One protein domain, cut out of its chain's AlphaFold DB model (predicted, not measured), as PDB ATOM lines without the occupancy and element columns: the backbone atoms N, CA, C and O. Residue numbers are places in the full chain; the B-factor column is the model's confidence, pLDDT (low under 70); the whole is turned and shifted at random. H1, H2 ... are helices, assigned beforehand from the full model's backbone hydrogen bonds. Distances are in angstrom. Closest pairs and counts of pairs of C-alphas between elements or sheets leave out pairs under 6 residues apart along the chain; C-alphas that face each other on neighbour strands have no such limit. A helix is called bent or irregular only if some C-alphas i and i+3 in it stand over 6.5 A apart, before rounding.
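Overview. This is residues 62 to 225 of the 225 residues of an uncharacterized protein of Paenibacillus pini JCM 16418 (UniProt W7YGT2). The long bent helix H1 and the nearly straight H2 run opposite ways, meeting at H1b and H2b and spreading apart toward a linked tip, where residues 91 to 125 stick out. Long H6 crosses H1b, H4 packs on H2b, and residues 216 to 225, of which 216 to 224 belong to H6, stick out too. The 164 printed residues include six named helices, H1 to H6 in order, and no named strand: all helix. The whole is loose, radius of gyration of the C-alphas 22.1 A, spanning 82 by 41 by 22 A.

Along the chain. Find C-alpha 62 at (68.751, -26.321, -7.441), where H1, residues 62 to 103, begins. By its hydrogen bonds it was assigned as one helix, but it is bent, C-alphas 71 and 74 being 6.9 A apart: H1a is 62 to 71, H1b 74 to 103, 43.1 A long. H2, residues 112 to 147, likewise assigned as one helix, is bent, C-alphas 132 and 135 being 6.8 A apart: H2a is 112 to 132, 30.3 A, and H2b 135 to 147, 18.7 A. Then come H3, 154 to 157, H4, 160 to 174, 21.3 A, and H5, 180 to 185. H6, 190 to 224, runs 51.8 A to C-alpha 224 at (89.949, -27.416, -10.191); it is only just irregular, C-alphas 192 and 195 being 7.0 A apart.

Arrangement. Look at Cys 79 and Gln 137: their C-alphas, 5.6 A apart, are the closest of H1b and H2b, which touch at a shallow tilt of 16 degrees, opposite ways, H1b with residues 75 to 83 alone. H1b and H6 touch at a steep tilt of 51 degrees, closest at C-alphas of Leu 77 and Ile 200, 6.7 A. H2b touches H4, closest at C-alphas of Tyr 138 and Val 167, 6.6 A. H3 and H6 only just touch, with 3 pairs of C-alphas within 8 A, closest at Thr 156 and Asn 199, 6.5 A. H4 and H5, a hairpin, only just touch, with 3 such pairs, closest at His 173 and Val 183, 7.2 A. H1b and H2a are apart. Every O i to N i+4 pair is within hydrogen-bond range in H1a, H1b, H2a, H2b, H4 and H5; in H6 28 of 31 are, and H3 is too short for one.

Size, cuts and confidence. The farthest C-alphas, those of Glu 108 and Lys 225, are 81.9 A apart. The printed part has no cut and no long link. Look for pLDDT under 70 at residues 103 to 110 and 222 to 225.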
ATOM      1  N   LEU A  62      68.715 -24.862  -7.293       91.06
ATOM      2  CA  LEU A  62      68.751 -26.321  -7.441       91.06
ATOM      3  C   LEU A  62      67.767 -27.013  -6.498       91.06
ATOM      4  O   LEU A  62      66.992 -27.851  -6.946       91.06
ATOM      5  N   GLY A  63      67.715 -26.590  -5.233       92.31
ATOM      6  CA  GLY A  63      66.742 -27.108  -4.272       92.31
ATOM      7  C   GLY A  63      65.289 -26.760  -4.620       92.31
ATOM      8  O   GLY A  63      64.362 -27.422  -4.164       92.31
ATOM      9  N   PHE A  64      65.041 -25.721  -5.421       94.44
ATOM     10  CA  PHE A  64      63.707 -25.469  -5.965       94.44
ATOM     11  C   PHE A  64      63.373 -26.452  -7.090       94.44
ATOM     12  O   PHE A  64      62.330 -27.090  -7.015       94.44
ATOM     13  N   VAL A  65      64.273 -26.641  -8.061       94.88
ATOM     14  CA  VAL A  65      64.093 -27.612  -9.159       94.88
ATOM     15  C   VAL A  65      63.912 -29.037  -8.627       94.88
ATOM     16  O   VAL A  65      63.020 -29.753  -9.075       94.88
ATOM     17  N   GLU A  66      64.708 -29.433  -7.630       95.12
ATOM     18  CA  GLU A  66      64.562 -30.719  -6.937       95.12
ATOM     19  C   GLU A  66      63.173 -30.871  -6.325       95.12
ATOM     20  O   GLU A  66      62.514 -31.876  -6.564       95.12
ATOM     21  N   ARG A  67      62.681 -29.850  -5.613       96.19
ATOM     22  CA  ARG A  67      61.321 -29.871  -5.058       96.19
ATOM     23  C   ARG A  67      60.247 -29.937  -6.138       96.19
ATOM     24  O   ARG A  67      59.261 -30.633  -5.941       96.19
ATOM     25  N   GLN A  68      60.416 -29.257  -7.273       96.44
ATOM     26  CA  GLN A  68      59.459 -29.358  -8.380       96.44
ATOM     27  C   GLN A  68      59.373 -30.787  -8.926       96.44
ATOM     28  O   GLN A  68      58.272 -31.289  -9.167       96.44
ATOM     29  N   LEU A  69      60.522 -31.444  -9.101       97.06
ATOM     30  CA  LEU A  69      60.598 -32.834  -9.543       97.06
ATOM     31  C   LEU A  69      60.031 -33.801  -8.502       97.06
ATOM     32  O   LEU A  69      59.261 -34.681  -8.864       97.06
ATOM     33  N   ASP A  70      60.375 -33.629  -7.233       97.19
ATOM     34  CA  ASP A  70      59.997 -34.555  -6.165       97.19
ATOM     35  C   ASP A  70      58.518 -34.430  -5.770       97.19
ATOM     36  O   ASP A  70      57.818 -35.428  -5.622       97.19
ATOM     37  N   GLN A  71      58.011 -33.201  -5.661       96.38
ATOM     38  CA  GLN A  71      56.679 -32.948  -5.104       96.38
ATOM     39  C   GLN A  71      55.573 -32.959  -6.161       96.38
ATOM     40  O   GLN A  71      54.449 -33.338  -5.856       96.38
ATOM     41  N   PHE A  72      55.857 -32.557  -7.404       98.00
ATOM     42  CA  PHE A  72      54.814 -32.420  -8.425       98.00
ATOM     43  C   PHE A  72      55.091 -33.243  -9.682       98.00
ATOM     44  O   PHE A  72      54.337 -34.161 -10.000       98.00
ATOM     45  N   TYR A  73      56.170 -32.939 -10.406       98.12
ATOM     46  CA  TYR A  73      56.378 -33.483 -11.750       98.12
ATOM     47  C   TYR A  73      56.702 -34.983 -11.758       98.12
ATOM     48  O   TYR A  73      56.222 -35.701 -12.632       98.12
ATOM     49  N   GLY A  74      57.458 -35.478 -10.779       97.56
ATOM     50  CA  GLY A  74      57.755 -36.899 -10.601       97.56
ATOM     51  C   GLY A  74      56.510 -37.713 -10.243       97.56
ATOM     52  O   GLY A  74      56.184 -38.653 -10.971       97.56
ATOM     53  N   PRO A  75      55.753 -37.342  -9.193       98.25
ATOM     54  CA  PRO A  75      54.484 -37.989  -8.869       98.25
ATOM     55  C   PRO A  75      53.459 -37.941 -10.011       98.25
ATOM     56  O   PRO A  75      52.812 -38.955 -10.283       98.25
ATOM     57  N   MET A  76      53.342 -36.809 -10.720       97.94
ATOM     58  CA  MET A  76      52.484 -36.685 -11.909       97.94
ATOM     59  C   MET A  76      52.906 -37.658 -13.009       97.94
ATOM     60  O   MET A  76      52.066 -38.377 -13.547       97.94
ATOM     61  N   LEU A  77      54.206 -37.729 -13.312       98.31
ATOM     62  CA  LEU A  77      54.733 -38.677 -14.291       98.31
ATOM     63  C   LEU A  77      54.462 -40.128 -13.880       98.31
ATOM     64  O   LEU A  77      54.125 -40.946 -14.730       98.31
ATOM     65  N   GLY A  78      54.565 -40.442 -12.586       98.12
ATOM     66  CA  GLY A  78      54.216 -41.757 -12.053       98.12
ATOM     67  C   GLY A  78      52.762 -42.138 -12.339       98.12
ATOM     68  O   GLY A  78      52.505 -43.252 -12.793       98.12
ATOM     69  N   CYS A  79      51.826 -41.202 -12.147       98.12
ATOM     70  CA  CYS A  79      50.413 -41.412 -12.481       98.12
ATOM     71  C   CYS A  79      50.234 -41.668 -13.986       98.12
ATOM     72  O   CYS A  79      49.599 -42.643 -14.369       98.12
ATOM     73  N   ILE A  80      50.848 -40.839 -14.837       97.94
ATOM     74  CA  ILE A  80      50.743 -40.963 -16.301       97.94
ATOM     75  C   ILE A  80      51.328 -42.296 -16.784       97.94
ATOM     76  O   ILE A  80      50.690 -43.004 -17.554       97.94
ATOM     77  N   ASN A  81      52.509 -42.687 -16.301       97.81
ATOM     78  CA  ASN A  81      53.122 -43.964 -16.673       97.81
ATOM     79  C   ASN A  81      52.255 -45.160 -16.257       97.81
ATOM     80  O   ASN A  81      52.177 -46.142 -16.992       97.81
ATOM     81  N   TYR A  82      51.592 -45.080 -15.102       97.38
ATOM     82  CA  TYR A  82      50.644 -46.106 -14.679       97.38
ATOM     83  C   TYR A  82      49.432 -46.184 -15.620       97.38
ATOM     84  O   TYR A  82      49.033 -47.282 -16.013       97.38
ATOM     85  N   LEU A  83      48.860 -45.036 -15.997       96.44
ATOM     86  CA  LEU A  83      47.738 -44.962 -16.939       96.44
ATOM     87  C   LEU A  83      48.118 -45.553 -18.304       96.44
ATOM     88  O   LEU A  83      47.390 -46.399 -18.830       96.44
ATOM     89  N   ASP A  84      49.292 -45.193 -18.825       96.00
ATOM     90  CA  ASP A  84      49.797 -45.700 -20.102       96.00
ATOM     91  C   ASP A  84      50.062 -47.208 -20.061       96.00
ATOM     92  O   ASP A  84      49.681 -47.920 -20.988       96.00
ATOM     93  N   ALA A  85      50.645 -47.727 -18.975       96.06
ATOM     94  CA  ALA A  85      50.869 -49.163 -18.814       96.06
ATOM     95  C   ALA A  85      49.548 -49.953 -18.787       96.06
ATOM     96  O   ALA A  85      49.432 -50.990 -19.440       96.06
ATOM     97  N   ASN A  86      48.530 -49.442 -18.087       93.88
ATOM     98  CA  ASN A  86      47.199 -50.060 -18.064       93.88
ATOM     99  C   ASN A  86      46.503 -49.997 -19.427       93.88
ATOM    100  O   ASN A  86      45.813 -50.937 -19.824       93.88
ATOM    101  N   ARG A  87      46.667 -48.889 -20.156       92.00
ATOM    102  CA  ARG A  87      46.156 -48.757 -21.523       92.00
ATOM    103  C   ARG A  87      46.834 -49.762 -22.455       92.00
ATOM    104  O   ARG A  87      46.133 -50.488 -23.151       92.00
ATOM    105  N   ALA A  88      48.164 -49.837 -22.426       94.31
ATOM    106  CA  ALA A  88      48.942 -50.755 -23.254       94.31
ATOM    107  C   ALA A  88      48.578 -52.221 -22.985       94.31
ATOM    108  O   ALA A  88      48.394 -52.986 -23.927       94.31
ATOM    109  N   LEU A  89      48.403 -52.596 -21.713       92.94
ATOM    110  CA  LEU A  89      47.990 -53.947 -21.336       92.94
ATOM    111  C   LEU A  89      46.608 -54.304 -21.898       92.94
ATOM    112  O   LEU A  89      46.457 -55.388 -22.451       92.94
ATOM    113  N   ARG A  90      45.614 -53.407 -21.806       90.06
ATOM    114  CA  ARG A  90      44.281 -53.654 -22.393       90.06
ATOM    115  C   ARG A  90      44.341 -53.833 -23.901       90.06
ATOM    116  O   ARG A  90      43.750 -54.775 -24.408       90.06
ATOM    117  N   ILE A  91      45.058 -52.953 -24.601       91.06
ATOM    118  CA  ILE A  91      45.209 -53.051 -26.059       91.06
ATOM    119  C   ILE A  91      45.842 -54.397 -26.424       91.06
ATOM    120  O   ILE A  91      45.288 -55.115 -27.246       91.06
ATOM    121  N   PHE A  92      46.925 -54.782 -25.743       92.81
ATOM    122  CA  PHE A  92      47.591 -56.065 -25.964       92.81
ATOM    123  C   PHE A  92      46.668 -57.269 -25.725       92.81
ATOM    124  O   PHE A  92      46.658 -58.203 -26.523       92.81
ATOM    125  N   LEU A  93      45.885 -57.261 -24.639       89.56
ATOM    126  CA  LEU A  93      44.936 -58.340 -24.358       89.56
ATOM    127  C   LEU A  93      43.841 -58.416 -25.424       89.56
ATOM    128  O   LEU A  93      43.592 -59.503 -25.933       89.56
ATOM    129  N   TYR A  94      43.250 -57.285 -25.824       86.31
ATOM    130  CA  TYR A  94      42.233 -57.268 -26.880       86.31
ATOM    131  C   TYR A  94      42.783 -57.700 -28.241       86.31
ATOM    132  O   TYR A  94      42.098 -58.408 -28.975       86.31
ATOM    133  N   GLU A  95      44.014 -57.310 -28.583       88.88
ATOM    134  CA  GLU A  95      44.685 -57.777 -29.800       88.88
ATOM    135  C   GLU A  95      44.829 -59.302 -29.787       88.88
ATOM    136  O   GLU A  95      44.446 -59.965 -30.750       88.88
ATOM    137  N   LYS A  96      45.290 -59.880 -28.670       87.69
ATOM    138  CA  LYS A  96      45.441 -61.337 -28.534       87.69
ATOM    139  C   LYS A  96      44.110 -62.079 -28.506       87.69
ATOM    140  O   LYS A  96      43.999 -63.142 -29.111       87.69
ATOM    141  N   GLU A  97      43.094 -61.524 -27.854       83.06
ATOM    142  CA  GLU A  97      41.734 -62.066 -27.893       83.06
ATOM    143  C   GLU A  97      41.180 -62.054 -29.324       83.06
ATOM    144  O   GLU A  97      40.611 -63.050 -29.770       83.06
ATOM    145  N   SER A  98      41.398 -60.968 -30.072       81.31
ATOM    146  CA  SER A  98      40.963 -60.865 -31.465       81.31
ATOM    147  C   SER A  98      41.695 -61.843 -32.383       81.31
ATOM    148  O   SER A  98      41.060 -62.390 -33.280       81.31
ATOM    149  N   GLU A  99      42.998 -62.069 -32.191       83.75
ATOM    150  CA  GLU A  99      43.763 -63.074 -32.946       83.75
ATOM    151  C   GLU A  99      43.168 -64.475 -32.740       83.75
ATOM    152  O   GLU A  99      42.841 -65.155 -33.708       83.75
ATOM    153  N   VAL A 100      42.916 -64.871 -31.487       79.62
ATOM    154  CA  VAL A 100      42.321 -66.182 -31.167       79.62
ATOM    155  C   VAL A 100      40.900 -66.321 -31.725       79.62
ATOM    156  O   VAL A 100      40.500 -67.418 -32.116       79.62
ATOM    157  N   MET A 101      40.125 -65.235 -31.772       71.19
ATOM    158  CA  MET A 101      38.784 -65.252 -32.366       71.19
ATOM    159  C   MET A 101      38.797 -65.318 -33.899       71.19
ATOM    160  O   MET A 101      37.822 -65.802 -34.464       71.19
ATOM    161  N   ASN A 102      39.860 -64.840 -34.554       71.69
ATOM    162  CA  ASN A 102      39.979 -64.816 -36.015       71.69
ATOM    163  C   ASN A 102      40.679 -66.064 -36.589       71.69
ATOM    164  O   ASN A 102      40.351 -66.466 -37.701       71.69
ATOM    165  N   ASP A 103      41.630 -66.667 -35.862       67.50
ATOM    166  CA  ASP A 103      42.402 -67.845 -36.314       67.50
ATOM    167  C   ASP A 103      41.646 -69.168 -36.159       67.50
ATOM    168  O   ASP A 103      41.987 -70.177 -36.777       67.50
ATOM    169  N   ASN A 104      40.618 -69.178 -35.320       58.22
ATOM    170  CA  ASN A 104      39.746 -70.324 -35.188       58.22
ATOM    171  C   ASN A 104      38.522 -70.105 -36.094       58.22
ATOM    172  O   ASN A 104      37.791 -69.133 -35.900       58.22
ATOM    173  N   ASP A 105      38.242 -71.048 -37.003       53.50
ATOM    174  CA  ASP A 105      36.885 -71.330 -37.502       53.50
ATOM    175  C   ASP A 105      36.004 -71.728 -36.291       53.50
ATOM    176  O   ASP A 105      35.593 -72.880 -36.135       53.50
ATOM    177  N   ILE A 106      35.736 -70.802 -35.357       57.31
ATOM    178  CA  ILE A 106      34.754 -70.983 -34.275       57.31
ATOM    179  C   ILE A 106      33.368 -70.809 -34.898       57.31
ATOM    180  O   ILE A 106      32.583 -69.957 -34.490       57.31
ATOM    181  N   ASP A 107      33.084 -71.607 -35.920       55.44
ATOM    182  CA  ASP A 107      31.823 -71.584 -36.646       55.44
ATOM    183  C   ASP A 107      30.760 -72.458 -35.953       55.44
ATOM    184  O   ASP A 107      29.648 -72.584 -36.450       55.44
ATOM    185  N   GLU A 108      31.036 -73.044 -34.770       55.91
ATOM    186  CA  GLU A 108      30.051 -73.957 -34.155       55.91
ATOM    187  C   GLU A 108      30.018 -74.095 -32.613       55.91
ATOM    188  O   GLU A 108      29.060 -74.660 -32.094       55.91
ATOM    189  N   PHE A 109      30.981 -73.589 -31.823       51.12
ATOM    190  CA  PHE A 109      31.175 -74.138 -30.455       51.12
ATOM    191  C   PHE A 109      30.852 -73.279 -29.223       51.12
ATOM    192  O   PHE A 109      30.995 -73.768 -28.101       51.12
ATOM    193  N   LEU A 110      30.359 -72.049 -29.362       57.31
ATOM    194  CA  LEU A 110      29.848 -71.299 -28.209       57.31
ATOM    195  C   LEU A 110      28.397 -70.918 -28.460       57.31
ATOM    196  O   LEU A 110      28.117 -70.024 -29.257       57.31
ATOM    197  N   ASP A 111      27.484 -71.586 -27.742       70.56
ATOM    198  CA  ASP A 111      26.126 -71.091 -27.518       70.56
ATOM    199  C   ASP A 111      26.223 -69.576 -27.288       70.56
ATOM    200  O   ASP A 111      27.027 -69.118 -26.471       70.56
ATOM    201  N   ASN A 112      25.465 -68.793 -28.057       74.62
ATOM    202  CA  ASN A 112      25.562 -67.329 -28.113       74.62
ATOM    203  C   ASN A 112      25.533 -66.713 -26.695       74.62
ATOM    204  O   ASN A 112      26.166 -65.698 -26.404       74.62
ATOM    205  N   LYS A 113      24.869 -67.414 -25.769       77.88
ATOM    206  CA  LYS A 113      24.849 -67.151 -24.333       77.88
ATOM    207  C   LYS A 113      26.229 -67.160 -23.656       77.88
ATOM    208  O   LYS A 113      26.515 -66.228 -22.912       77.88
ATOM    209  N   VAL A 114      27.083 -68.155 -23.905       79.25
ATOM    210  CA  VAL A 114      28.417 -68.271 -23.281       79.25
ATOM    211  C   VAL A 114      29.348 -67.165 -23.785       79.25
ATOM    212  O   VAL A 114      30.095 -66.575 -23.006       79.25
ATOM    213  N   ARG A 115      29.255 -66.809 -25.073       76.19
ATOM    214  CA  ARG A 115      30.001 -65.673 -25.641       76.19
ATOM    215  C   ARG A 115      29.570 -64.344 -25.018       76.19
ATOM    216  O   ARG A 115      30.420 -63.544 -24.631       76.19
ATOM    217  N   LEU A 116      28.262 -64.112 -24.899       81.88
ATOM    218  CA  LEU A 116      27.722 -62.918 -24.241       81.88
ATOM    219  C   LEU A 116      28.125 -62.850 -22.764       81.88
ATOM    220  O   LEU A 116      28.453 -61.775 -22.272       81.88
ATOM    221  N   GLU A 117      28.136 -63.984 -22.063       87.12
ATOM    222  CA  GLU A 117      28.587 -64.066 -20.673       87.12
ATOM    223  C   GLU A 117      30.068 -63.698 -20.532       87.12
ATOM    224  O   GLU A 117      30.412 -62.872 -19.687       87.12
ATOM    225  N   TYR A 118      30.934 -64.220 -21.406       84.25
ATOM    226  CA  TYR A 118      32.350 -63.851 -21.434       84.25
ATOM    227  C   TYR A 118      32.557 -62.347 -21.674       84.25
ATOM    228  O   TYR A 118      33.278 -61.702 -20.911       84.25
ATOM    229  N   ILE A 119      31.877 -61.764 -22.668       83.38
ATOM    230  CA  ILE A 119      31.957 -60.320 -22.957       83.38
ATOM    231  C   ILE A 119      31.488 -59.499 -21.750       83.38
ATOM    232  O   ILE A 119      32.155 -58.547 -21.348       83.38
ATOM    233  N   ASN A 120      30.366 -59.878 -21.135       88.00
ATOM    234  CA  ASN A 120      29.848 -59.192 -19.953       88.00
ATOM    235  C   ASN A 120      30.824 -59.272 -18.771       88.00
ATOM    236  O   ASN A 120      31.009 -58.276 -18.072       88.00
ATOM    237  N   ASN A 121      31.470 -60.423 -18.569       90.06
ATOM    238  CA  ASN A 121      32.475 -60.606 -17.524       90.06
ATOM    239  C   ASN A 121      33.725 -59.753 -17.780       90.06
ATOM    240  O   ASN A 121      34.220 -59.123 -16.846       90.06
ATOM    241  N   SER A 122      34.188 -59.676 -19.031       86.81
ATOM    242  CA  SER A 122      35.307 -58.814 -19.435       86.81
ATOM    243  C   SER A 122      34.991 -57.332 -19.184       86.81
ATOM    244  O   SER A 122      35.704 -56.655 -18.444       86.81
ATOM    245  N   ILE A 123      33.828 -56.853 -19.646       88.12
ATOM    246  CA  ILE A 123      33.366 -55.475 -19.402       88.12
ATOM    247  C   ILE A 123      33.228 -55.185 -17.899       88.12
ATOM    248  O   ILE A 123      33.599 -54.106 -17.430       88.12
ATOM    249  N   ALA A 124      32.675 -56.119 -17.122       92.50
ATOM    250  CA  ALA A 124      32.525 -55.957 -15.678       92.50
ATOM    251  C   ALA A 124      33.886 -55.856 -14.973       92.50
ATOM    252  O   ALA A 124      34.052 -55.020 -14.080       92.50
ATOM    253  N   TYR A 125      34.856 -56.669 -15.396       92.44
ATOM    254  CA  TYR A 125      36.224 -56.616 -14.897       92.44
ATOM    255  C   TYR A 125      36.887 -55.273 -15.221       92.44
ATOM    256  O   TYR A 125      37.374 -54.602 -14.310       92.44
ATOM    257  N   ASP A 126      36.827 -54.823 -16.474       89.94
ATOM    258  CA  ASP A 126      37.434 -53.556 -16.890       89.94
ATOM    259  C   ASP A 126      36.820 -52.352 -16.176       89.94
ATOM    260  O   ASP A 126      37.541 -51.462 -15.719       89.94
ATOM    261  N   ASN A 127      35.495 -52.336 -16.002       90.81
ATOM    262  CA  ASN A 127      34.816 -51.292 -15.235       90.81
ATOM    263  C   ASN A 127      35.267 -51.276 -13.770       90.81
ATOM    264  O   ASN A 127      35.469 -50.202 -13.195       90.81
ATOM    265  N   LYS A 128      35.451 -52.455 -13.166       94.44
ATOM    266  CA  LYS A 128      35.955 -52.576 -11.797       94.44
ATOM    267  C   LYS A 128      37.381 -52.035 -11.689       94.44
ATOM    268  O   LYS A 128      37.640 -51.191 -10.836       94.44
ATOM    269  N   ILE A 129      38.283 -52.461 -12.574       93.75
ATOM    270  CA  ILE A 129      39.671 -51.976 -12.612       93.75
ATOM    271  C   ILE A 129      39.716 -50.465 -12.844       93.75
ATOM    272  O   ILE A 129      40.476 -49.756 -12.177       93.75
ATOM    273  N   PHE A 130      38.868 -49.951 -13.740       93.12
ATOM    274  CA  PHE A 130      38.780 -48.521 -13.981       93.12
ATOM    275  C   PHE A 130      38.417 -47.767 -12.700       93.12
ATOM    276  O   PHE A 130      39.116 -46.831 -12.329       93.12
ATOM    277  N   LEU A 131      37.370 -48.190 -11.993       93.94
ATOM    278  CA  LEU A 131      36.909 -47.521 -10.776       93.94
ATOM    279  C   LEU A 131      37.890 -47.637  -9.606       93.94
ATOM    280  O   LEU A 131      38.097 -46.664  -8.882       93.94
ATOM    281  N   GLU A 132      38.473 -48.815  -9.409       95.31
ATOM    282  CA  GLU A 132      39.278 -49.115  -8.222       95.31
ATOM    283  C   GLU A 132      40.743 -48.698  -8.366       95.31
ATOM    284  O   GLU A 132      41.394 -48.434  -7.355       95.31
ATOM    285  N   GLN A 133      41.277 -48.641  -9.591       95.12
ATOM    286  CA  GLN A 133      42.720 -48.481  -9.800       95.12
ATOM    287  C   GLN A 133      43.085 -47.340 -10.753       95.12
ATOM    288  O   GLN A 133      43.948 -46.523 -10.424       95.12
ATOM    289  N   VAL A 134      42.412 -47.241 -11.905       95.75
ATOM    290  CA  VAL A 134      42.732 -46.237 -12.937       95.75
ATOM    291  C   VAL A 134      42.202 -44.859 -12.545       95.75
ATOM    292  O   VAL A 134      42.952 -43.887 -12.494       95.75
ATOM    293  N   PHE A 135      40.916 -44.767 -12.206       96.38
ATOM    294  CA  PHE A 135      40.250 -43.511 -11.887       96.38
ATOM    295  C   PHE A 135      40.871 -42.768 -10.691       96.38
ATOM    296  O   PHE A 135      41.060 -41.547 -10.773       96.38
ATOM    297  N   PRO A 136      41.290 -43.463  -9.613       97.94
ATOM    298  CA  PRO A 136      42.041 -42.848  -8.524       97.94
ATOM    299  C   PRO A 136      43.327 -42.135  -8.958       97.94
ATOM    300  O   PRO A 136      43.709 -41.164  -8.304       97.94
ATOM    301  N   GLN A 137      43.976 -42.533 -10.059       98.06
ATOM    302  CA  GLN A 137      45.156 -41.814 -10.548       98.06
ATOM    303  C   GLN A 137      44.800 -40.419 -11.061       98.06
ATOM    304  O   GLN A 137      45.503 -39.470 -10.733       98.06
ATOM    305  N   TYR A 138      43.686 -40.240 -11.781       97.69
ATOM    306  CA  TYR A 138      43.274 -38.894 -12.205       97.69
ATOM    307  C   TYR A 138      42.900 -38.009 -11.012       97.69
ATOM    308  O   TYR A 138      43.232 -36.823 -10.990       97.69
ATOM    309  N   ARG A 139      42.255 -38.583  -9.985       97.81
ATOM    310  CA  ARG A 139      41.987 -37.871  -8.723       97.81
ATOM    311  C   ARG A 139      43.287 -37.438  -8.049       97.81
ATOM    312  O   ARG A 139      43.398 -36.293  -7.624       97.81
ATOM    313  N   LYS A 140      44.277 -38.331  -8.001       98.12
ATOM    314  CA  LYS A 140      45.613 -38.039  -7.473       98.12
ATOM    315  C   LYS A 140      46.316 -36.948  -8.279       98.12
ATOM    316  O   LYS A 140      46.910 -36.048  -7.704       98.12
ATOM    317  N   MET A 141      46.211 -36.966  -9.606       98.06
ATOM    318  CA  MET A 141      46.753 -35.891 -10.439       98.06
ATOM    319  C   MET A 141      46.123 -34.534 -10.096       98.06
ATOM    320  O   MET A 141      46.831 -33.532 -10.011       98.06
ATOM    321  N   LEU A 142      44.811 -34.486  -9.835       97.44
ATOM    322  CA  LEU A 142      44.161 -33.261  -9.361       97.44
ATOM    323  C   LEU A 142      44.623 -32.830  -7.974       97.44
ATOM    324  O   LEU A 142      44.841 -31.634  -7.769       97.44
ATOM    325  N   SER A 143      44.785 -33.773  -7.043       97.69
ATOM    326  CA  SER A 143      45.249 -33.447  -5.693       97.69
ATOM    327  C   SER A 143      46.656 -32.849  -5.729       97.69
ATOM    328  O   SER A 143      46.892 -31.823  -5.093       97.69
ATOM    329  N   LEU A 144      47.546 -33.375  -6.581       97.88
ATOM    330  CA  LEU A 144      48.892 -32.834  -6.797       97.88
ATOM    331  C   LEU A 144      48.871 -31.374  -7.273       97.88
ATOM    332  O   LEU A 144      49.667 -30.564  -6.797       97.88
ATOM    333  N   PHE A 145      47.949 -31.002  -8.171       96.50
ATOM    334  CA  PHE A 145      47.797 -29.603  -8.593       96.50
ATOM    335  C   PHE A 145      47.399 -28.683  -7.434       96.50
ATOM    336  O   PHE A 145      47.923 -27.573  -7.337       96.50
ATOM    337  N   SER A 146      46.490 -29.123  -6.560       93.38
ATOM    338  CA  SER A 146      46.065 -28.323  -5.406       93.38
ATOM    339  C   SER A 146      47.121 -28.257  -4.300       93.38
ATOM    340  O   SER A 146      47.384 -27.179  -3.773       93.38
ATOM    341  N   GLU A 147      47.745 -29.388  -3.970       96.31
ATOM    342  CA  GLU A 147      48.675 -29.529  -2.844       96.31
ATOM    343  C   GLU A 147      50.036 -28.892  -3.138       96.31
ATOM    344  O   GLU A 147      50.670 -28.327  -2.245       96.31
ATOM    345  N   HIS A 148      50.473 -28.927  -4.399       95.94
ATOM    346  CA  HIS A 148      51.805 -28.483  -4.807       95.94
ATOM    347  C   HIS A 148      51.773 -27.381  -5.866       95.94
ATOM    348  O   HIS A 148      52.715 -27.242  -6.646       95.94
ATOM    349  N   SER A 149      50.726 -26.549  -5.870       92.31
ATOM    350  CA  SER A 149      50.549 -25.440  -6.823       92.31
ATOM    351  C   SER A 149      51.774 -24.516  -6.944       92.31
ATOM    352  O   SER A 149      52.090 -24.061  -8.042       92.31
ATOM    353  N   SER A 150      52.529 -24.299  -5.860       93.69
ATOM    354  CA  SER A 150      53.767 -23.500  -5.853       93.69
ATOM    355  C   SER A 150      54.926 -24.105  -6.655       93.69
ATOM    356  O   SER A 150      55.893 -23.410  -6.966       93.69
ATOM    357  N   CYS A 151      54.865 -25.404  -6.945       94.56
ATOM    358  CA  CYS A 151      55.880 -26.149  -7.687       94.56
ATOM    359  C   CYS A 151      55.527 -26.317  -9.171       94.56
ATOM    360  O   CYS A 151      56.364 -26.779  -9.946       94.56
ATOM    361  N   VAL A 152      54.321 -25.918  -9.578       95.31
ATOM    362  CA  VAL A 152      53.821 -26.071 -10.946       95.31
ATOM    363  C   VAL A 152      54.261 -24.889 -11.807       95.31
ATOM    364  O   VAL A 152      54.105 -23.729 -11.426       95.31
ATOM    365  N   LEU A 153      54.795 -25.166 -12.997       94.94
ATOM    366  CA  LEU A 153      55.105 -24.119 -13.967       94.94
ATOM    367  C   LEU A 153      53.818 -23.529 -14.573       94.94
ATOM    368  O   LEU A 153      52.850 -24.261 -14.801       94.94
ATOM    369  N   PRO A 154      53.809 -22.230 -14.929       94.75
ATOM    370  CA  PRO A 154      52.633 -21.578 -15.511       94.75
ATOM    371  C   PRO A 154      52.095 -22.260 -16.774       94.75
ATOM    372  O   PRO A 154      50.892 -22.262 -17.005       94.75
ATOM    373  N   GLU A 155      52.974 -22.845 -17.591       95.00
ATOM    374  CA  GLU A 155      52.594 -23.591 -18.797       95.00
ATOM    375  C   GLU A 155      51.760 -24.827 -18.450       95.00
ATOM    376  O   GLU A 155      50.683 -25.012 -19.006       95.00
ATOM    377  N   THR A 156      52.205 -25.608 -17.463       96.56
ATOM    378  CA  THR A 156      51.491 -26.791 -16.975       96.56
ATOM    379  C   THR A 156      50.161 -26.421 -16.317       96.56
ATOM    380  O   THR A 156      49.165 -27.125 -16.480       96.56
ATOM    381  N   MET A 157      50.111 -25.285 -15.611       95.75
ATOM    382  CA  MET A 157      48.904 -24.833 -14.909       95.75
ATOM    383  C   MET A 157      47.717 -24.579 -15.851       95.75
ATOM    384  O   MET A 157      46.567 -24.752 -15.451       95.75
ATOM    385  N   LYS A 158      47.970 -24.246 -17.125       96.06
ATOM    386  CA  LYS A 158      46.914 -24.051 -18.139       96.06
ATOM    387  C   LYS A 158      46.038 -25.291 -18.332       96.06
ATOM    388  O   LYS A 158      44.874 -25.165 -18.699       96.06
ATOM    389  N   HIS A 159      46.576 -26.476 -18.059       96.31
ATOM    390  CA  HIS A 159      45.875 -27.744 -18.237       96.31
ATOM    391  C   HIS A 159      45.023 -28.158 -17.026       96.31
ATOM    392  O   HIS A 159      44.254 -29.116 -17.126       96.31
ATOM    393  N   TYR A 160      45.117 -27.444 -15.895       95.94
ATOM    394  CA  TYR A 160      44.386 -27.785 -14.670       95.94
ATOM    395  C   TYR A 160      42.873 -27.860 -14.901       95.94
ATOM    396  O   TYR A 160      42.224 -28.822 -14.494       95.94
ATOM    397  N   GLN A 161      42.311 -26.874 -15.606       95.00
ATOM    398  CA  GLN A 161      40.873 -26.817 -15.866       95.00
ATOM    399  C   GLN A 161      40.393 -28.006 -16.709       95.00
ATOM    400  O   GLN A 161      39.318 -28.548 -16.445       95.00
ATOM    401  N   THR A 162      41.186 -28.433 -17.694       95.44
ATOM    402  CA  THR A 162      40.871 -29.592 -18.538       95.44
ATOM    403  C   THR A 162      40.830 -30.873 -17.713       95.44
ATOM    404  O   THR A 162      39.846 -31.610 -17.777       95.44
ATOM    405  N   LEU A 163      41.843 -31.100 -16.870       96.50
ATOM    406  CA  LEU A 163      41.878 -32.252 -15.968       96.50
ATOM    407  C   LEU A 163      40.716 -32.218 -14.963       96.50
ATOM    408  O   LEU A 163      40.054 -33.233 -14.748       96.50
ATOM    409  N   TYR A 164      40.419 -31.048 -14.390       96.31
ATOM    410  CA  TYR A 164      39.311 -30.880 -13.449       96.31
ATOM    411  C   TYR A 164      37.968 -31.215 -14.094       96.31
ATOM    412  O   TYR A 164      37.158 -31.939 -13.515       96.31
ATOM    413  N   LYS A 165      37.740 -30.725 -15.319       94.88
ATOM    414  CA  LYS A 165      36.525 -31.016 -16.082       94.88
ATOM    415  C   LYS A 165      36.399 -32.515 -16.362       94.88
ATOM    416  O   LYS A 165      35.322 -33.062 -16.140       94.88
ATOM    417  N   PHE A 166      37.478 -33.166 -16.798       95.25
ATOM    418  CA  PHE A 166      37.496 -34.607 -17.057       95.25
ATOM    419  C   PHE A 166      37.086 -35.407 -15.813       95.25
ATOM    420  O   PHE A 166      36.092 -36.133 -15.843       95.25
ATOM    421  N   VAL A 167      37.782 -35.214 -14.686       95.75
ATOM    422  CA  VAL A 167      37.475 -35.942 -13.443       95.75
ATOM    423  C   VAL A 167      36.080 -35.596 -12.933       95.75
ATOM    424  O   VAL A 167      35.323 -36.491 -12.570       95.75
ATOM    425  N   GLY A 168      35.699 -34.317 -12.947       94.62
ATOM    426  CA  GLY A 168      34.400 -33.869 -12.452       94.62
ATOM    427  C   GLY A 168      33.213 -34.459 -13.219       94.62
ATOM    428  O   GLY A 168      32.174 -34.731 -12.612       94.62
ATOM    429  N   ILE A 169      33.350 -34.687 -14.529       93.12
ATOM    430  CA  ILE A 169      32.318 -35.359 -15.331       93.12
ATOM    431  C   ILE A 169      32.200 -36.827 -14.919       93.12
ATOM    432  O   ILE A 169      31.090 -37.292 -14.657       93.12
ATOM    433  N   TRP A 170      33.325 -37.531 -14.788       92.19
ATOM    434  CA  TRP A 170      33.343 -38.930 -14.360       92.19
ATOM    435  C   TRP A 170      32.795 -39.130 -12.942       92.19
ATOM    436  O   TRP A 170      31.960 -40.007 -12.738       92.19
ATOM    437  N   GLU A 171      33.166 -38.280 -11.980       94.12
ATOM    438  CA  GLU A 171      32.601 -38.309 -10.620       94.12
ATOM    439  C   GLU A 171      31.075 -38.217 -10.640       94.12
ATOM    440  O   GLU A 171      30.373 -39.015 -10.022       94.12
ATOM    441  N   ARG A 172      30.544 -37.248 -11.394       92.50
ATOM    442  CA  ARG A 172      29.097 -37.043 -11.508       92.50
ATOM    443  C   ARG A 172      28.409 -38.192 -12.233       92.50
ATOM    444  O   ARG A 172      27.283 -38.536 -11.872       92.50
ATOM    445  N   HIS A 173      29.068 -38.774 -13.234       90.19
ATOM    446  CA  HIS A 173      28.571 -39.946 -13.942       90.19
ATOM    447  C   HIS A 173      28.443 -41.147 -12.995       90.19
ATOM    448  O   HIS A 173      27.362 -41.729 -12.893       90.19
ATOM    449  N   PHE A 174      29.492 -41.461 -12.229       88.75
ATOM    450  CA  PHE A 174      29.479 -42.575 -11.276       88.75
ATOM    451  C   PHE A 174      28.529 -42.351 -10.099       88.75
ATOM    452  O   PHE A 174      27.870 -43.288  -9.652       88.75
ATOM    453  N   ALA A 175      28.370 -41.102  -9.658       92.00
ATOM    454  CA  ALA A 175      27.383 -40.727  -8.649       92.00
ATOM    455  C   ALA A 175      25.931 -40.716  -9.173       92.00
ATOM    456  O   ALA A 175      25.019 -40.407  -8.409       92.00
ATOM    457  N   LYS A 176      25.697 -41.008 -10.465       90.44
ATOM    458  CA  LYS A 176      24.386 -40.882 -11.140       90.44
ATOM    459  C   LYS A 176      23.758 -39.488 -10.983       90.44
ATOM    460  O   LYS A 176      22.544 -39.329 -11.054       90.44
ATOM    461  N   ALA A 177      24.596 -38.471 -10.787       90.69
ATOM    462  CA  ALA A 177      24.188 -37.088 -10.559       90.69
ATOM    463  C   ALA A 177      23.956 -36.312 -11.869       90.69
ATOM    464  O   ALA A 177      23.531 -35.157 -11.839       90.69
ATOM    465  N   VAL A 178      24.264 -36.917 -13.021       89.06
ATOM    466  CA  VAL A 178      24.050 -36.350 -14.359       89.06
ATOM    467  C   VAL A 178      23.404 -37.407 -15.253       89.06
ATOM    468  O   VAL A 178      23.761 -38.584 -15.202       89.06
ATOM    469  N   ASN A 179      22.449 -36.981 -16.082       87.81
ATOM    470  CA  ASN A 179      21.778 -37.849 -17.046       87.81
ATOM    471  C   ASN A 179      22.787 -38.408 -18.068       87.81
ATOM    472  O   ASN A 179      23.618 -37.671 -18.602       87.81
ATOM    473  N   ARG A 180      22.686 -39.706 -18.376       82.69
ATOM    474  CA  ARG A 180      23.534 -40.401 -19.352       82.69
ATOM    475  C   ARG A 180      23.529 -39.736 -20.731       82.69
ATOM    476  O   ARG A 180      24.576 -39.691 -21.363       82.69
ATOM    477  N   GLU A 181      22.401 -39.181 -21.171       86.75
ATOM    478  CA  GLU A 181      22.309 -38.456 -22.448       86.75
ATOM    479  C   GLU A 181      23.124 -37.162 -22.447       86.75
ATOM    480  O   GLU A 181      23.712 -36.795 -23.460       86.75
ATOM    481  N   VAL A 182      23.182 -36.477 -21.300       87.56
ATOM    482  CA  VAL A 182      24.017 -35.283 -21.136       87.56
ATOM    483  C   VAL A 182      25.481 -35.689 -21.163       87.56
ATOM    484  O   VAL A 182      26.250 -35.074 -21.890       87.56
ATOM    485  N   VAL A 183      25.852 -36.756 -20.446       84.56
ATOM    486  CA  VAL A 183      27.216 -37.302 -20.479       84.56
ATOM    487  C   VAL A 183      27.613 -37.671 -21.907       84.56
ATOM    488  O   VAL A 183      28.627 -37.185 -22.376       84.56
ATOM    489  N   ALA A 184      26.783 -38.407 -22.648       83.50
ATOM    490  CA  ALA A 184      27.074 -38.807 -24.028       83.50
ATOM    491  C   ALA A 184      27.271 -37.632 -25.009       83.50
ATOM    492  O   ALA A 184      27.885 -37.811 -26.055       83.50
ATOM    493  N   ARG A 185      26.751 -36.439 -24.692       87.56
ATOM    494  CA  ARG A 185      26.937 -35.215 -25.493       87.56
ATOM    495  C   ARG A 185      28.097 -34.345 -25.011       87.56
ATOM    496  O   ARG A 185      28.414 -33.350 -25.661       87.56
ATOM    497  N   LEU A 186      28.687 -34.657 -23.860       84.12
ATOM    498  CA  LEU A 186      29.865 -33.958 -23.375       84.12
ATOM    499  C   LEU A 186      31.098 -34.487 -24.114       84.12
ATOM    500  O   LEU A 186      31.286 -35.687 -24.260       84.12
ATOM    501  N   ASP A 187      31.958 -33.573 -24.544       76.38
ATOM    502  CA  ASP A 187      33.287 -33.892 -25.065       76.38
ATOM    503  C   ASP A 187      34.253 -34.028 -23.871       76.38
ATOM    504  O   ASP A 187      34.765 -33.024 -23.358       76.38
ATOM    505  N   PHE A 188      34.387 -35.249 -23.332       80.31
ATOM    506  CA  PHE A 188      35.204 -35.556 -22.141       80.31
ATOM    507  C   PHE A 188      36.122 -36.774 -22.322       80.31
ATOM    508  O   PHE A 188      36.450 -37.471 -21.362       80.31
ATOM    509  N   GLU A 189      36.564 -37.010 -23.552       86.62
ATOM    510  CA  GLU A 189      37.515 -38.072 -23.866       86.62
ATOM    511  C   GLU A 189      38.874 -37.833 -23.200       86.62
ATOM    512  O   GLU A 189      39.319 -36.694 -23.015       86.62
ATOM    513  N   GLU A 190      39.556 -38.929 -22.860       88.94
ATOM    514  CA  GLU A 190      40.905 -38.864 -22.292       88.94
ATOM    515  C   GLU A 190      41.896 -38.191 -23.255       88.94
ATOM    516  O   GLU A 190      42.859 -37.572 -22.813       88.94
ATOM    517  N   ASP A 191      41.627 -38.223 -24.559       91.31
ATOM    518  CA  ASP A 191      42.471 -37.616 -25.590       91.31
ATOM    519  C   ASP A 191      42.677 -36.108 -25.385       91.31
ATOM    520  O   ASP A 191      43.721 -35.558 -25.736       91.31
ATOM    521  N   LYS A 192      41.747 -35.429 -24.703       91.81
ATOM    522  CA  LYS A 192      41.910 -34.016 -24.318       91.81
ATOM    523  C   LYS A 192      43.015 -33.789 -23.283       91.81
ATOM    524  O   LYS A 192      43.438 -32.651 -23.083       91.81
ATOM    525  N   LEU A 193      43.467 -34.840 -22.602       95.31
ATOM    526  CA  LEU A 193      44.552 -34.797 -21.622       95.31
ATOM    527  C   LEU A 193      45.928 -35.070 -22.244       95.31
ATOM    528  O   LEU A 193      46.933 -34.900 -21.555       95.31
ATOM    529  N   ILE A 194      46.008 -35.424 -23.533       95.31
ATOM    530  CA  ILE A 194      47.284 -35.732 -24.201       95.31
ATOM    531  C   ILE A 194      48.263 -34.557 -24.095       95.31
ATOM    532  O   ILE A 194      49.428 -34.759 -23.747       95.31
ATOM    533  N   ASP A 195      47.792 -33.325 -24.301       96.69
ATOM    534  CA  ASP A 195      48.643 -32.133 -24.201       96.69
ATOM    535  C   ASP A 195      49.237 -31.960 -22.794       96.69
ATOM    536  O   ASP A 195      50.408 -31.602 -22.649       96.69
ATOM    537  N   LEU A 196      48.458 -32.271 -21.749       96.94
ATOM    538  CA  LEU A 196      48.955 -32.281 -20.372       96.94
ATOM    539  C   LEU A 196      50.048 -33.340 -20.211       96.94
ATOM    540  O   LEU A 196      51.098 -33.052 -19.639       96.94
ATOM    541  N   TYR A 197      49.822 -34.558 -20.707       97.88
ATOM    542  CA  TYR A 197      50.781 -35.653 -20.553       97.88
ATOM    543  C   TYR A 197      52.111 -35.331 -21.231       97.88
ATOM    544  O   TYR A 197      53.176 -35.508 -20.632       97.88
ATOM    545  N   LEU A 198      52.051 -34.796 -22.452       97.62
ATOM    546  CA  LEU A 198      53.225 -34.352 -23.196       97.62
ATOM    547  C   LEU A 198      53.957 -33.231 -22.458       97.62
ATOM    548  O   LEU A 198      55.175 -33.315 -22.284       97.62
ATOM    549  N   ASN A 199      53.227 -32.229 -21.959       98.00
ATOM    550  CA  ASN A 199      53.821 -31.137 -21.195       98.00
ATOM    551  C   ASN A 199      54.549 -31.640 -19.936       98.00
ATOM    552  O   ASN A 199      55.679 -31.217 -19.677       98.00
ATOM    553  N   ILE A 200      53.948 -32.565 -19.175       98.12
ATOM    554  CA  ILE A 200      54.572 -33.141 -17.974       98.12
ATOM    555  C   ILE A 200      55.854 -33.895 -18.334       98.12
ATOM    556  O   ILE A 200      56.893 -33.628 -17.731       98.12
ATOM    557  N   ARG A 201      55.810 -34.788 -19.334       98.06
ATOM    558  CA  ARG A 201      56.978 -35.574 -19.775       98.06
ATOM    559  C   ARG A 201      58.134 -34.668 -20.202       98.06
ATOM    560  O   ARG A 201      59.242 -34.791 -19.688       98.06
ATOM    561  N   GLN A 202      57.847 -33.694 -21.064       97.94
ATOM    562  CA  GLN A 202      58.841 -32.726 -21.533       97.94
ATOM    563  C   GLN A 202      59.422 -31.893 -20.386       97.94
ATOM    564  O   GLN A 202      60.624 -31.618 -20.357       97.94
ATOM    565  N   THR A 203      58.582 -31.497 -19.428       97.44
ATOM    566  CA  THR A 203      59.024 -30.700 -18.281       97.44
ATOM    567  C   THR A 203      59.920 -31.509 -17.353       97.44
ATOM    568  O   THR A 203      60.961 -30.999 -16.940       97.44
ATOM    569  N   VAL A 204      59.583 -32.772 -17.069       97.62
ATOM    570  CA  VAL A 204      60.449 -33.664 -16.282       97.62
ATOM    571  C   VAL A 204      61.817 -33.792 -16.943       97.62
ATOM    572  O   VAL A 204      62.827 -33.528 -16.289       97.62
ATOM    573  N   ASP A 205      61.858 -34.109 -18.238       97.44
ATOM    574  CA  ASP A 205      63.114 -34.265 -18.978       97.44
ATOM    575  C   ASP A 205      63.958 -32.987 -18.936       97.44
ATOM    576  O   ASP A 205      65.175 -33.030 -18.726       97.44
ATOM    577  N   LYS A 206      63.314 -31.827 -19.116       96.69
ATOM    578  CA  LYS A 206      63.969 -30.518 -19.055       96.69
ATOM    579  C   LYS A 206      64.573 -30.262 -17.673       96.69
ATOM    580  O   LYS A 206      65.752 -29.913 -17.590       96.69
ATOM    581  N   LEU A 207      63.800 -30.457 -16.606       95.38
ATOM    582  CA  LEU A 207      64.242 -30.216 -15.230       95.38
ATOM    583  C   LEU A 207      65.349 -31.194 -14.808       95.38
ATOM    584  O   LEU A 207      66.324 -30.781 -14.180       95.38
ATOM    585  N   GLN A 208      65.259 -32.470 -15.198       95.31
ATOM    586  CA  GLN A 208      66.303 -33.464 -14.928       95.31
ATOM    587  C   GLN A 208      67.613 -33.121 -15.644       95.31
ATOM    588  O   GLN A 208      68.677 -33.120 -15.017       95.31
ATOM    589  N   LYS A 209      67.556 -32.770 -16.937       95.12
ATOM    590  CA  LYS A 209      68.736 -32.325 -17.701       95.12
ATOM    591  C   LYS A 209      69.357 -31.072 -17.093       95.12
ATOM    592  O   LYS A 209      70.582 -30.969 -16.978       95.12
ATOM    593  N   GLU A 210      68.527 -30.123 -16.677       92.94
ATOM    594  CA  GLU A 210      68.990 -28.910 -16.020       92.94
ATOM    595  C   GLU A 210      69.713 -29.213 -14.700       92.94
ATOM    596  O   GLU A 210      70.808 -28.701 -14.459       92.94
ATOM    597  N   LEU A 211      69.147 -30.088 -13.874       92.62
ATOM    598  CA  LEU A 211      69.729 -30.487 -12.598       92.62
ATOM    599  C   LEU A 211      71.066 -31.222 -12.788       92.62
ATOM    600  O   LEU A 211      72.051 -30.885 -12.128       92.62
ATOM    601  N   LEU A 212      71.133 -32.172 -13.726       91.88
ATOM    602  CA  LEU A 212      72.354 -32.926 -14.031       91.88
ATOM    603  C   LEU A 212      73.465 -32.030 -14.588       91.88
ATOM    604  O   LEU A 212      74.603 -32.092 -14.119       91.88
ATOM    605  N   SER A 213      73.138 -31.171 -15.559       91.06
ATOM    606  CA  SER A 213      74.111 -30.252 -16.166       91.06
ATOM    607  C   SER A 213      74.671 -29.254 -15.151       91.06
ATOM    608  O   SER A 213      75.867 -28.964 -15.160       91.06
ATOM    609  N   LYS A 214      73.839 -28.753 -14.236       87.62
ATOM    610  CA  LYS A 214      74.274 -27.802 -13.209       87.62
ATOM    611  C   LYS A 214      75.115 -28.462 -12.115       87.62
ATOM    612  O   LYS A 214      76.140 -27.891 -11.741       87.62
ATOM    613  N   LYS A 215      74.756 -29.674 -11.670       84.94
ATOM    614  CA  LYS A 215      75.570 -30.448 -10.711       84.94
ATOM    615  C   LYS A 215      76.932 -30.838 -11.289       84.94
ATOM    616  O   LYS A 215      77.940 -30.736 -10.595       84.94
ATOM    617  N   SER A 216      77.001 -31.236 -12.563       82.94
ATOM    618  CA  SER A 216      78.279 -31.598 -13.196       82.94
ATOM    619  C   SER A 216      79.235 -30.406 -13.317       82.94
ATOM    620  O   SER A 216      80.421 -30.542 -13.016       82.94
ATOM    621  N   HIS A 217      78.725 -29.218 -13.663       78.19
ATOM    622  CA  HIS A 217      79.521 -27.985 -13.691       78.19
ATOM    623  C   HIS A 217      80.033 -27.577 -12.302       78.19
ATOM    624  O   HIS A 217      81.150 -27.070 -12.191       78.19
ATOM    625  N   GLU A 218      79.245 -27.785 -11.243       77.75
ATOM    626  CA  GLU A 218      79.681 -27.517  -9.866       77.75
ATOM    627  C   GLU A 218      80.786 -28.491  -9.430       77.75
ATOM    628  O   GLU A 218      81.827 -28.060  -8.934       77.75
ATOM    629  N   ASN A 219      80.623 -29.784  -9.722       76.06
ATOM    630  CA  ASN A 219      81.627 -30.806  -9.420       76.06
ATOM    631  C   ASN A 219      82.961 -30.549 -10.139       76.06
ATOM    632  O   ASN A 219      84.023 -30.700  -9.538       76.06
ATOM    633  N   LEU A 220      82.924 -30.113 -11.403       70.81
ATOM    634  CA  LEU A 220      84.131 -29.746 -12.153       70.81
ATOM    635  C   LEU A 220      84.831 -28.519 -11.553       70.81
ATOM    636  O   LEU A 220      86.051 -28.523 -11.414       70.81
ATOM    637  N   LYS A 221      84.079 -27.491 -11.137       70.00
ATOM    638  CA  LYS A 221      84.656 -26.304 -10.481       70.00
ATOM    639  C   LYS A 221      85.289 -26.621  -9.129       70.00
ATOM    640  O   LYS A 221      86.318 -26.037  -8.806       70.00
ATOM    641  N   ASN A 222      84.700 -27.541  -8.368       67.25
ATOM    642  CA  ASN A 222      85.241 -27.965  -7.078       67.25
ATOM    643  C   ASN A 222      86.496 -28.840  -7.214       67.25
ATOM    644  O   ASN A 222      87.270 -28.904  -6.271       67.25
ATOM    645  N   LYS A 223      86.716 -29.486  -8.368       65.69
ATOM    646  CA  LYS A 223      87.903 -30.318  -8.636       65.69
ATOM    647  C   LYS A 223      89.118 -29.523  -9.145       65.69
ATOM    648  O   LYS A 223      90.226 -30.043  -9.133       65.69
ATOM    649  N   ILE A 224      88.900 -28.305  -9.649       61.53
ATOM    650  CA  ILE A 224      89.949 -27.416 -10.191       61.53
ATOM    651  C   ILE A 224      90.493 -26.455  -9.109       61.53
ATOM    652  O   ILE A 224      91.546 -25.851  -9.305       61.53
ATOM    653  N   LYS A 225      89.790 -26.314  -7.979       47.69
ATOM    654  CA  LYS A 225      90.260 -25.612  -6.775       47.69
ATOM    655  C   LYS A 225      91.060 -26.543  -5.875       47.69
ATOM    656  O   LYS A 225      91.975 -26.015  -5.211       47.69
TER     657      LYS A 225